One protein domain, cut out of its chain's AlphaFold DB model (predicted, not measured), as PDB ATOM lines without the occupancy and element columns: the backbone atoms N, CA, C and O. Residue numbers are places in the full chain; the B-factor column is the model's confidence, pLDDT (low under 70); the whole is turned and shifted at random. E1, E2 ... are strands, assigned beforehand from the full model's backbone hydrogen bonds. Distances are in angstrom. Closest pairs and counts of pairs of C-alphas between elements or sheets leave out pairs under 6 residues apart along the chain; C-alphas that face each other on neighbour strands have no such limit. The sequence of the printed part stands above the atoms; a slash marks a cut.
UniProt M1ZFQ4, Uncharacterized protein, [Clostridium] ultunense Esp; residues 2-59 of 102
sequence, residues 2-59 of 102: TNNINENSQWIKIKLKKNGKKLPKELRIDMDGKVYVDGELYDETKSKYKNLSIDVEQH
ATOM      1  N   THR A   2      98.540  90.819  74.903       34.91
ATOM      2  CA  THR A   2      99.117  92.165  74.807       34.91
ATOM      3  C   THR A   2      98.432  92.854  73.636       34.91
ATOM      4  O   THR A   2      98.682  92.487  72.489       34.91
ATOM      5  N   ASN A   3      97.515  93.787  73.912       44.72
ATOM      6  CA  ASN A   3      96.911  94.611  72.869       44.72
ATOM      7  C   ASN A   3      98.044  95.368  72.167       44.72
ATOM      8  O   ASN A   3      98.634  96.285  72.735       44.72
ATOM      9  N   ASN A   4      98.380  94.944  70.949       43.50
ATOM     10  CA  ASN A   4      99.257  95.674  70.046       43.50
ATOM     11  C   ASN A   4      98.486  96.917  69.591       43.50
ATOM     12  O   ASN A   4      97.815  96.913  68.560       43.50
ATOM     13  N   ILE A   5      98.497  97.963  70.418       54.28
ATOM     14  CA  ILE A   5      97.930  99.253  70.042       54.28
ATOM     15  C   ILE A   5      98.923  99.860  69.058       54.28
ATOM     16  O   ILE A   5      99.953 100.390  69.470       54.28
ATOM     17  N   ASN A   6      98.627  99.694  67.769       51.78
ATOM     18  CA  ASN A   6      99.398 100.200  66.640       51.78
ATOM     19  C   ASN A   6      99.925 101.612  66.965       51.78
ATOM     20  O   ASN A   6      99.139 102.538  67.178       51.78
ATOM     21  N   GLU A   7     101.245 101.773  67.097       54.41
ATOM     22  CA  GLU A   7     101.854 103.050  67.509       54.41
ATOM     23  C   GLU A   7     101.558 104.178  66.510       54.41
ATOM     24  O   GLU A   7     101.594 105.351  66.870       54.41
ATOM     25  N   ASN A   8     101.177 103.818  65.280       55.31
ATOM     26  CA  ASN A   8     100.783 104.745  64.222       55.31
ATOM     27  C   ASN A   8      99.378 105.357  64.401       55.31
ATOM     28  O   ASN A   8      99.037 106.290  63.685       55.31
ATOM     29  N   SER A   9      98.566 104.865  65.347       62.31
ATOM     30  CA  SER A   9      97.199 105.368  65.587       62.31
ATOM     31  C   SER A   9      97.081 106.331  66.770       62.31
ATOM     32  O   SER A   9      95.984 106.773  67.117       62.31
ATOM     33  N   GLN A  10      98.206 106.685  67.394       65.69
ATOM     34  CA  GLN A  10      98.231 107.592  68.533       65.69
ATOM     35  C   GLN A  10      98.145 109.050  68.066       65.69
ATOM     36  O   GLN A  10      99.125 109.595  67.560       65.69
ATOM     37  N   TRP A  11      96.999 109.700  68.284       74.81
ATOM     38  CA  TRP A  11      96.835 111.122  67.980       74.81
ATOM     39  C   TRP A  11      97.545 111.969  69.040       74.81
ATOM     40  O   TRP A  11      98.434 112.757  68.720       74.81
ATOM     41  N   ILE A  12      97.188 111.798  70.314       80.94
ATOM     42  CA  ILE A  12      97.696 112.645  71.402       80.94
ATOM     43  C   ILE A  12      98.223 111.769  72.533       80.94
ATOM     44  O   ILE A  12      97.572 110.814  72.955       80.94
ATOM     45  N   LYS A  13      99.407 112.116  73.050       85.94
ATOM     46  CA  LYS A  13     100.013 111.479  74.221       85.94
ATOM     47  C   LYS A  13     100.482 112.527  75.221       85.94
ATOM     48  O   LYS A  13     101.398 113.294  74.936       85.94
ATOM     49  N   ILE A  14      99.892 112.520  76.409       84.69
ATOM     50  CA  ILE A  14     100.225 113.427  77.506       84.69
ATOM     51  C   ILE A  14     100.900 112.610  78.606       84.69
ATOM     52  O   ILE A  14     100.312 111.681  79.157       84.69
ATOM     53  N   LYS A  15     102.144 112.966  78.941       85.81
ATOM     54  CA  LYS A  15     102.893 112.376  80.057       85.81
ATOM     55  C   LYS A  15     103.057 113.398  81.170       85.81
ATOM     56  O   LYS A  15     103.549 114.503  80.941       85.81
ATOM     57  N   LEU A  16     102.695 113.016  82.386       81.12
ATOM     58  CA  LEU A  16     102.853 113.873  83.555       81.12
ATOM     59  C   LEU A  16     104.282 113.757  84.100       81.12
ATOM     60  O   LEU A  16     104.765 112.678  84.428       81.12
ATOM     61  N   LYS A  17     104.979 114.896  84.213       77.31
ATOM     62  CA  LYS A  17     106.371 114.955  84.705       77.31
ATOM     63  C   LYS A  17     106.491 114.612  86.196       77.31
ATOM     64  O   LYS A  17     107.541 114.162  86.647       77.31
ATOM     65  N   LYS A  18     105.430 114.850  86.974       74.62
ATOM     66  CA  LYS A  18     105.359 114.534  88.405       74.62
ATOM     67  C   LYS A  18     104.428 113.347  88.619       74.62
ATOM     68  O   LYS A  18     103.234 113.442  88.359       74.62
ATOM     69  N   ASN A  19     104.977 112.266  89.163       66.06
ATOM     70  CA  ASN A  19     104.212 111.080  89.530       66.06
ATOM     71  C   ASN A  19     103.554 111.288  90.898       66.06
ATOM     72  O   ASN A  19     104.179 111.086  91.939       66.06
ATOM     73  N   GLY A  20     102.289 111.707  90.905       69.31
ATOM     74  CA  GLY A  20     101.459 111.737  92.109       69.31
ATOM     75  C   GLY A  20     100.626 110.461  92.225       69.31
ATOM     76  O   GLY A  20     100.059 110.016  91.238       69.31
ATOM     77  N   LYS A  21     100.464 109.891  93.430       70.50
ATOM     78  CA  LYS A  21      99.613 108.695  93.650       70.50
ATOM     79  C   LYS A  21      98.134 108.890  93.258       70.50
ATOM     80  O   LYS A  21      97.402 107.913  93.176       70.50
ATOM     81  N   LYS A  22      97.695 110.139  93.081       76.50
ATOM     82  CA  LYS A  22      96.307 110.530  92.783       76.50
ATOM     83  C   LYS A  22      96.092 110.989  91.336       76.50
ATOM     84  O   LYS A  22      94.988 111.409  91.015       76.50
ATOM     85  N   LEU A  23      97.131 110.968  90.504       77.94
ATOM     86  CA  LEU A  23      97.077 111.427  89.118       77.94
ATOM     87  C   LEU A  23      97.527 110.298  88.191       77.94
ATOM     88  O   LEU A  23      98.395 109.514  88.591       77.94
ATOM     89  N   PRO A  24      96.977 110.228  86.971       83.69
ATOM     90  CA  PRO A  24      97.511 109.334  85.960       83.69
ATOM     91  C   PRO A  24      98.957 109.698  85.629       83.69
ATOM     92  O   PRO A  24      99.387 110.833  85.821       83.69
ATOM     93  N   LYS A  25      99.743 108.737  85.158       85.06
ATOM     94  CA  LYS A  25     101.089 109.001  84.628       85.06
ATOM     95  C   LYS A  25     101.013 109.362  83.154       85.06
ATOM     96  O   LYS A  25     101.783 110.199  82.676       85.06
ATOM     97  N   GLU A  26     100.080 108.730  82.452       85.56
ATOM     98  CA  GLU A  26      99.912 108.862  81.015       85.56
ATOM     99  C   GLU A  26      98.435 108.938  80.622       85.56
ATOM    100  O   GLU A  26      97.606 108.172  81.106       85.56
ATOM    101  N   LEU A  27      98.134 109.854  79.707       87.38
ATOM    102  CA  LEU A  27      96.879 109.927  78.972       87.38
ATOM    103  C   LEU A  27      97.187 109.780  77.487       87.38
ATOM    104  O   LEU A  27      98.080 110.448  76.960       87.38
ATOM    105  N   ARG A  28      96.451 108.910  76.810       86.62
ATOM    106  CA  ARG A  28      96.596 108.635  75.384       86.62
ATOM    107  C   ARG A  28      95.236 108.738  74.711       86.62
ATOM    108  O   ARG A  28      94.260 108.217  75.227       86.62
ATOM    109  N   ILE A  29      95.191 109.380  73.552       86.00
ATOM    110  CA  ILE A  29      93.998 109.480  72.714       86.00
ATOM    111  C   ILE A  29      94.365 108.937  71.335       86.00
ATOM    112  O   ILE A  29      95.338 109.390  70.721       86.00
ATOM    113  N   ASP A  30      93.620 107.941  70.869       83.31
ATOM    114  CA  ASP A  30      93.777 107.384  69.524       83.31
ATOM    115  C   ASP A  30      92.972 108.190  68.490       83.31
ATOM    116  O   ASP A  30      92.076 108.954  68.843       83.31
ATOM    117  N   MET A  31      93.272 108.016  67.196       75.44
ATOM    118  CA  MET A  31      92.575 108.714  66.096       75.44
ATOM    119  C   MET A  31      91.057 108.474  66.049       75.44
ATOM    120  O   MET A  31      90.322 109.280  65.493       75.44
ATOM    121  N   ASP A  32      90.601 107.382  66.660       75.62
ATOM    122  CA  ASP A  32      89.190 107.013  66.839       75.62
ATOM    123  C   ASP A  32      88.526 107.752  68.023       75.62
ATOM    124  O   ASP A  32      87.400 107.453  68.403       75.62
ATOM    125  N   GLY A  33      89.265 108.652  68.685       75.25
ATOM    126  CA  GLY A  33      88.876 109.389  69.890       75.25
ATOM    127  C   GLY A  33      88.697 108.524  71.141       75.25
ATOM    128  O   GLY A  33      88.166 108.989  72.146       75.25
ATOM    129  N   LYS A  34      89.175 107.273  71.114       84.62
ATOM    130  CA  LYS A  34      89.285 106.421  72.303       84.62
ATOM    131  C   LYS A  34      90.369 106.957  73.232       84.62
ATOM    132  O   LYS A  34      91.508 107.159  72.806       84.62
ATOM    133  N   VAL A  35      90.018 107.130  74.502       86.25
ATOM    134  CA  VAL A  35      90.921 107.614  75.548       86.25
ATOM    135  C   VAL A  35      91.441 106.451  76.374       86.25
ATOM    136  O   VAL A  35      90.672 105.606  76.819       86.25
ATOM    137  N   TYR A  36      92.737 106.450  76.643       87.56
ATOM    138  CA  TYR A  36      93.406 105.511  77.522       87.56
ATOM    139  C   TYR A  36      94.125 106.266  78.638       87.56
ATOM    140  O   TYR A  36      94.849 107.230  78.390       87.56
ATOM    141  N   VAL A  37      93.958 105.801  79.869       87.12
ATOM    142  CA  VAL A  37      94.611 106.327  81.064       87.12
ATOM    143  C   VAL A  37      95.521 105.242  81.622       87.12
ATOM    144  O   VAL A  37      95.069 104.145  81.927       87.12
ATOM    145  N   ASP A  38      96.821 105.523  81.713       84.44
ATOM    146  CA  ASP A  38      97.862 104.565  82.122       84.44
ATOM    147  C   ASP A  38      97.861 103.240  81.331       84.44
ATOM    148  O   ASP A  38      98.330 102.210  81.812       84.44
ATOM    149  N   GLY A  39      97.367 103.280  80.089       81.38
ATOM    150  CA  GLY A  39      97.254 102.121  79.199       81.38
ATOM    151  C   GLY A  39      95.925 101.367  79.290       81.38
ATOM    152  O   GLY A  39      95.706 100.447  78.505       81.38
ATOM    153  N   GLU A  40      95.024 101.764  80.188       84.81
ATOM    154  CA  GLU A  40      93.680 101.196  80.320       84.81
ATOM    155  C   GLU A  40      92.655 102.095  79.624       84.81
ATOM    156  O   GLU A  40      92.780 103.315  79.672       84.81
ATOM    157  N   LEU A  41      91.646 101.518  78.961       85.31
ATOM    158  CA  LEU A  41      90.584 102.312  78.337       85.31
ATOM    159  C   LEU A  41      89.865 103.125  79.419       85.31
ATOM    160  O   LEU A  41      89.435 102.575  80.433       85.31
ATOM    161  N   TYR A  42      89.765 104.433  79.202       85.00
ATOM    162  CA  TYR A  42      89.090 105.322  80.127       85.00
ATOM    163  C   TYR A  42      87.597 105.023  80.143       85.00
ATOM    164  O   TYR A  42      86.941 104.990  79.105       85.00
ATOM    165  N   ASP A  43      87.078 104.839  81.346       81.75
ATOM    166  CA  ASP A  43      85.664 104.660  81.610       81.75
ATOM    167  C   ASP A  43      85.354 105.470  82.867       81.75
ATOM    168  O   ASP A  43      85.956 105.243  83.921       81.75
ATOM    169  N   GLU A  44      84.462 106.451  82.755       76.12
ATOM    170  CA  GLU A  44      84.145 107.366  83.854       76.12
ATOM    171  C   GLU A  44      83.604 106.610  85.081       76.12
ATOM    172  O   GLU A  44      83.949 106.930  86.219       76.12
ATOM    173  N   THR A  45      82.847 105.529  84.859       77.38
ATOM    174  CA  THR A  45      82.227 104.735  85.933       77.38
ATOM    175  C   THR A  45      83.227 103.852  86.679       77.38
ATOM    176  O   THR A  45      83.004 103.487  87.835       77.38
ATOM    177  N   LYS A  46      84.345 103.514  86.028       75.12
ATOM    178  CA  LYS A  46      85.398 102.633  86.560       75.12
ATOM    179  C   LYS A  46      86.724 103.354  86.772       75.12
ATOM    180  O   LYS A  46      87.719 102.715  87.116       75.12
ATOM    181  N   SER A  47      86.753 104.670  86.582       72.88
ATOM    182  CA  SER A  47      87.980 105.448  86.654       72.88
ATOM    183  C   SER A  47      88.603 105.326  88.043       72.88
ATOM    184  O   SER A  47      88.027 105.700  89.067       72.88
ATOM    185  N   LYS A  48      89.850 104.851  88.074       75.12
ATOM    186  CA  LYS A  48      90.699 104.822  89.273       75.12
ATOM    187  C   LYS A  48      90.916 106.221  89.865       75.12
ATOM    188  O   LYS A  48      91.253 106.364  91.043       75.12
ATOM    189  N   TYR A  49      90.727 107.255  89.049       77.62
ATOM    190  CA  TYR A  49      90.955 108.647  89.392       77.62
ATOM    191  C   TYR A  49      89.615 109.361  89.583       77.62
ATOM    192  O   TYR A  49      89.021 109.852  88.630       77.62
ATOM    193  N   LYS A  50      89.165 109.468  90.842       69.62
ATOM    194  CA  LYS A  50      87.876 110.093  91.213       69.62
ATOM    195  C   LYS A  50      87.704 111.552  90.768       69.62
ATOM    196  O   LYS A  50      86.580 112.017  90.677       69.62
ATOM    197  N   ASN A  51      88.803 112.267  90.524       75.12
ATOM    198  CA  ASN A  51      88.797 113.681  90.128       75.12
ATOM    199  C   ASN A  51      89.214 113.877  88.659       75.12
ATOM    200  O   ASN A  51      89.662 114.961  88.293       75.12
ATOM    201  N   LEU A  52      89.170 112.819  87.848       75.94
ATOM    202  CA  LEU A  52      89.529 112.861  86.437       75.94
ATOM    203  C   LEU A  52      88.257 112.707  85.609       75.94
ATOM    204  O   LEU A  52      87.706 111.608  85.550       75.94
ATOM    205  N   SER A  53      87.834 113.796  84.976       77.00
ATOM    206  CA  SER A  53      86.834 113.793  83.909       77.00
ATOM    207  C   SER A  53      87.558 114.092  82.601       77.00
ATOM    208  O   SER A  53      88.399 114.996  82.554       77.00
ATOM    209  N   ILE A  54      87.309 113.279  81.578       78.44
ATOM    210  CA  ILE A  54      87.887 113.453  80.249       78.44
ATOM    211  C   ILE A  54      86.736 113.479  79.265       78.44
ATOM    212  O   ILE A  54      86.059 112.471  79.082       78.44
ATOM    213  N   ASP A  55      86.568 114.624  78.625       76.25
ATOM    214  CA  ASP A  55      85.643 114.804  77.522       76.25
ATOM    215  C   ASP A  55      86.452 114.911  76.225       76.25
ATOM    216  O   ASP A  55      87.448 115.640  76.161       76.25
ATOM    217  N   VAL A  56      86.084 114.114  75.222       71.81
ATOM    218  CA  VAL A  56      86.713 114.146  73.898       71.81
ATOM    219  C   VAL A  56      85.650 114.491  72.882       71.81
ATOM    220  O   VAL A  56      84.915 113.630  72.402       71.81
ATOM    221  N   GLU A  57      85.621 115.766  72.522       69.00
ATOM    222  CA  GLU A  57      84.810 116.246  71.421       69.00
ATOM    223  C   GLU A  57      85.442 115.808  70.097       69.00
ATOM    224  O   GLU A  57      86.470 116.321  69.643       69.00
ATOM    225  N   GLN A  58      84.834 114.804  69.470       62.94
ATOM    226  CA  GLN A  58      85.188 114.404  68.118       62.94
ATOM    227  C   GLN A  58      84.538 115.385  67.144       62.94
ATOM    228  O   GLN A  58      83.448 115.137  66.632       62.94
ATOM    229  N   HIS A  59      85.207 116.503  66.858       56.50
ATOM    230  CA  HIS A  59      84.854 117.304  65.690       56.50
ATOM    231  C   HIS A  59      85.104 116.445  64.447       56.50
ATOM    232  O   HIS A  59      86.242 116.257  64.008       56.50
TER     233      HIS A  59
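This is residues 2 to 59 of the 102 residues of an uncharacterized protein of [Clostridium] ultunense Esp (UniProt M1ZFQ4). With little regular structure, this is a small sheet of three strands running to and fro, E1, E2 and E3, followed by a long stretch with no named element, residues 38 to 59, which first loops out past E3 with residues 38 to 48 and then runs back across towards E1's side with residues 49 to 59. The 58 printed residues, 14 of them in named strands, are all strand by class, with no named helix. The whole is compact: the radius of gyration of the C-alphas is 11.6 A, and the C-alphas span 30 by 22 by 21 A along their three main axes.

E1, residues 10 to 15, begins at C-alpha 10 (98.231, 107.592, 68.533) and is 13.3 A long. E2, residues 26 to 30, is 13.1 A long. E3, residues 35 to 37, is 6.8 A long and ends at C-alpha 37 (94.611, 106.327, 81.064).

The strands form a meander, each the antiparallel neighbour of the one before. Hairpin E1 and E2 has N 14 and O 27 at 2.8 A. Hairpin E2 and E3 has N 36 and O 28 at 2.7 A. Edge strands E1 and E3 are apart. Residues 36 to 37 of E3 also pair, antiparallel, with residues 40 to 41.

The C-alphas farthest apart, of Lys 21 and His 59, are 32.8 A apart. The printed part has no cut, and no link is long. Residues 2 to 10, 19 to 20, 50 and 57 to 59 have pLDDT under 70.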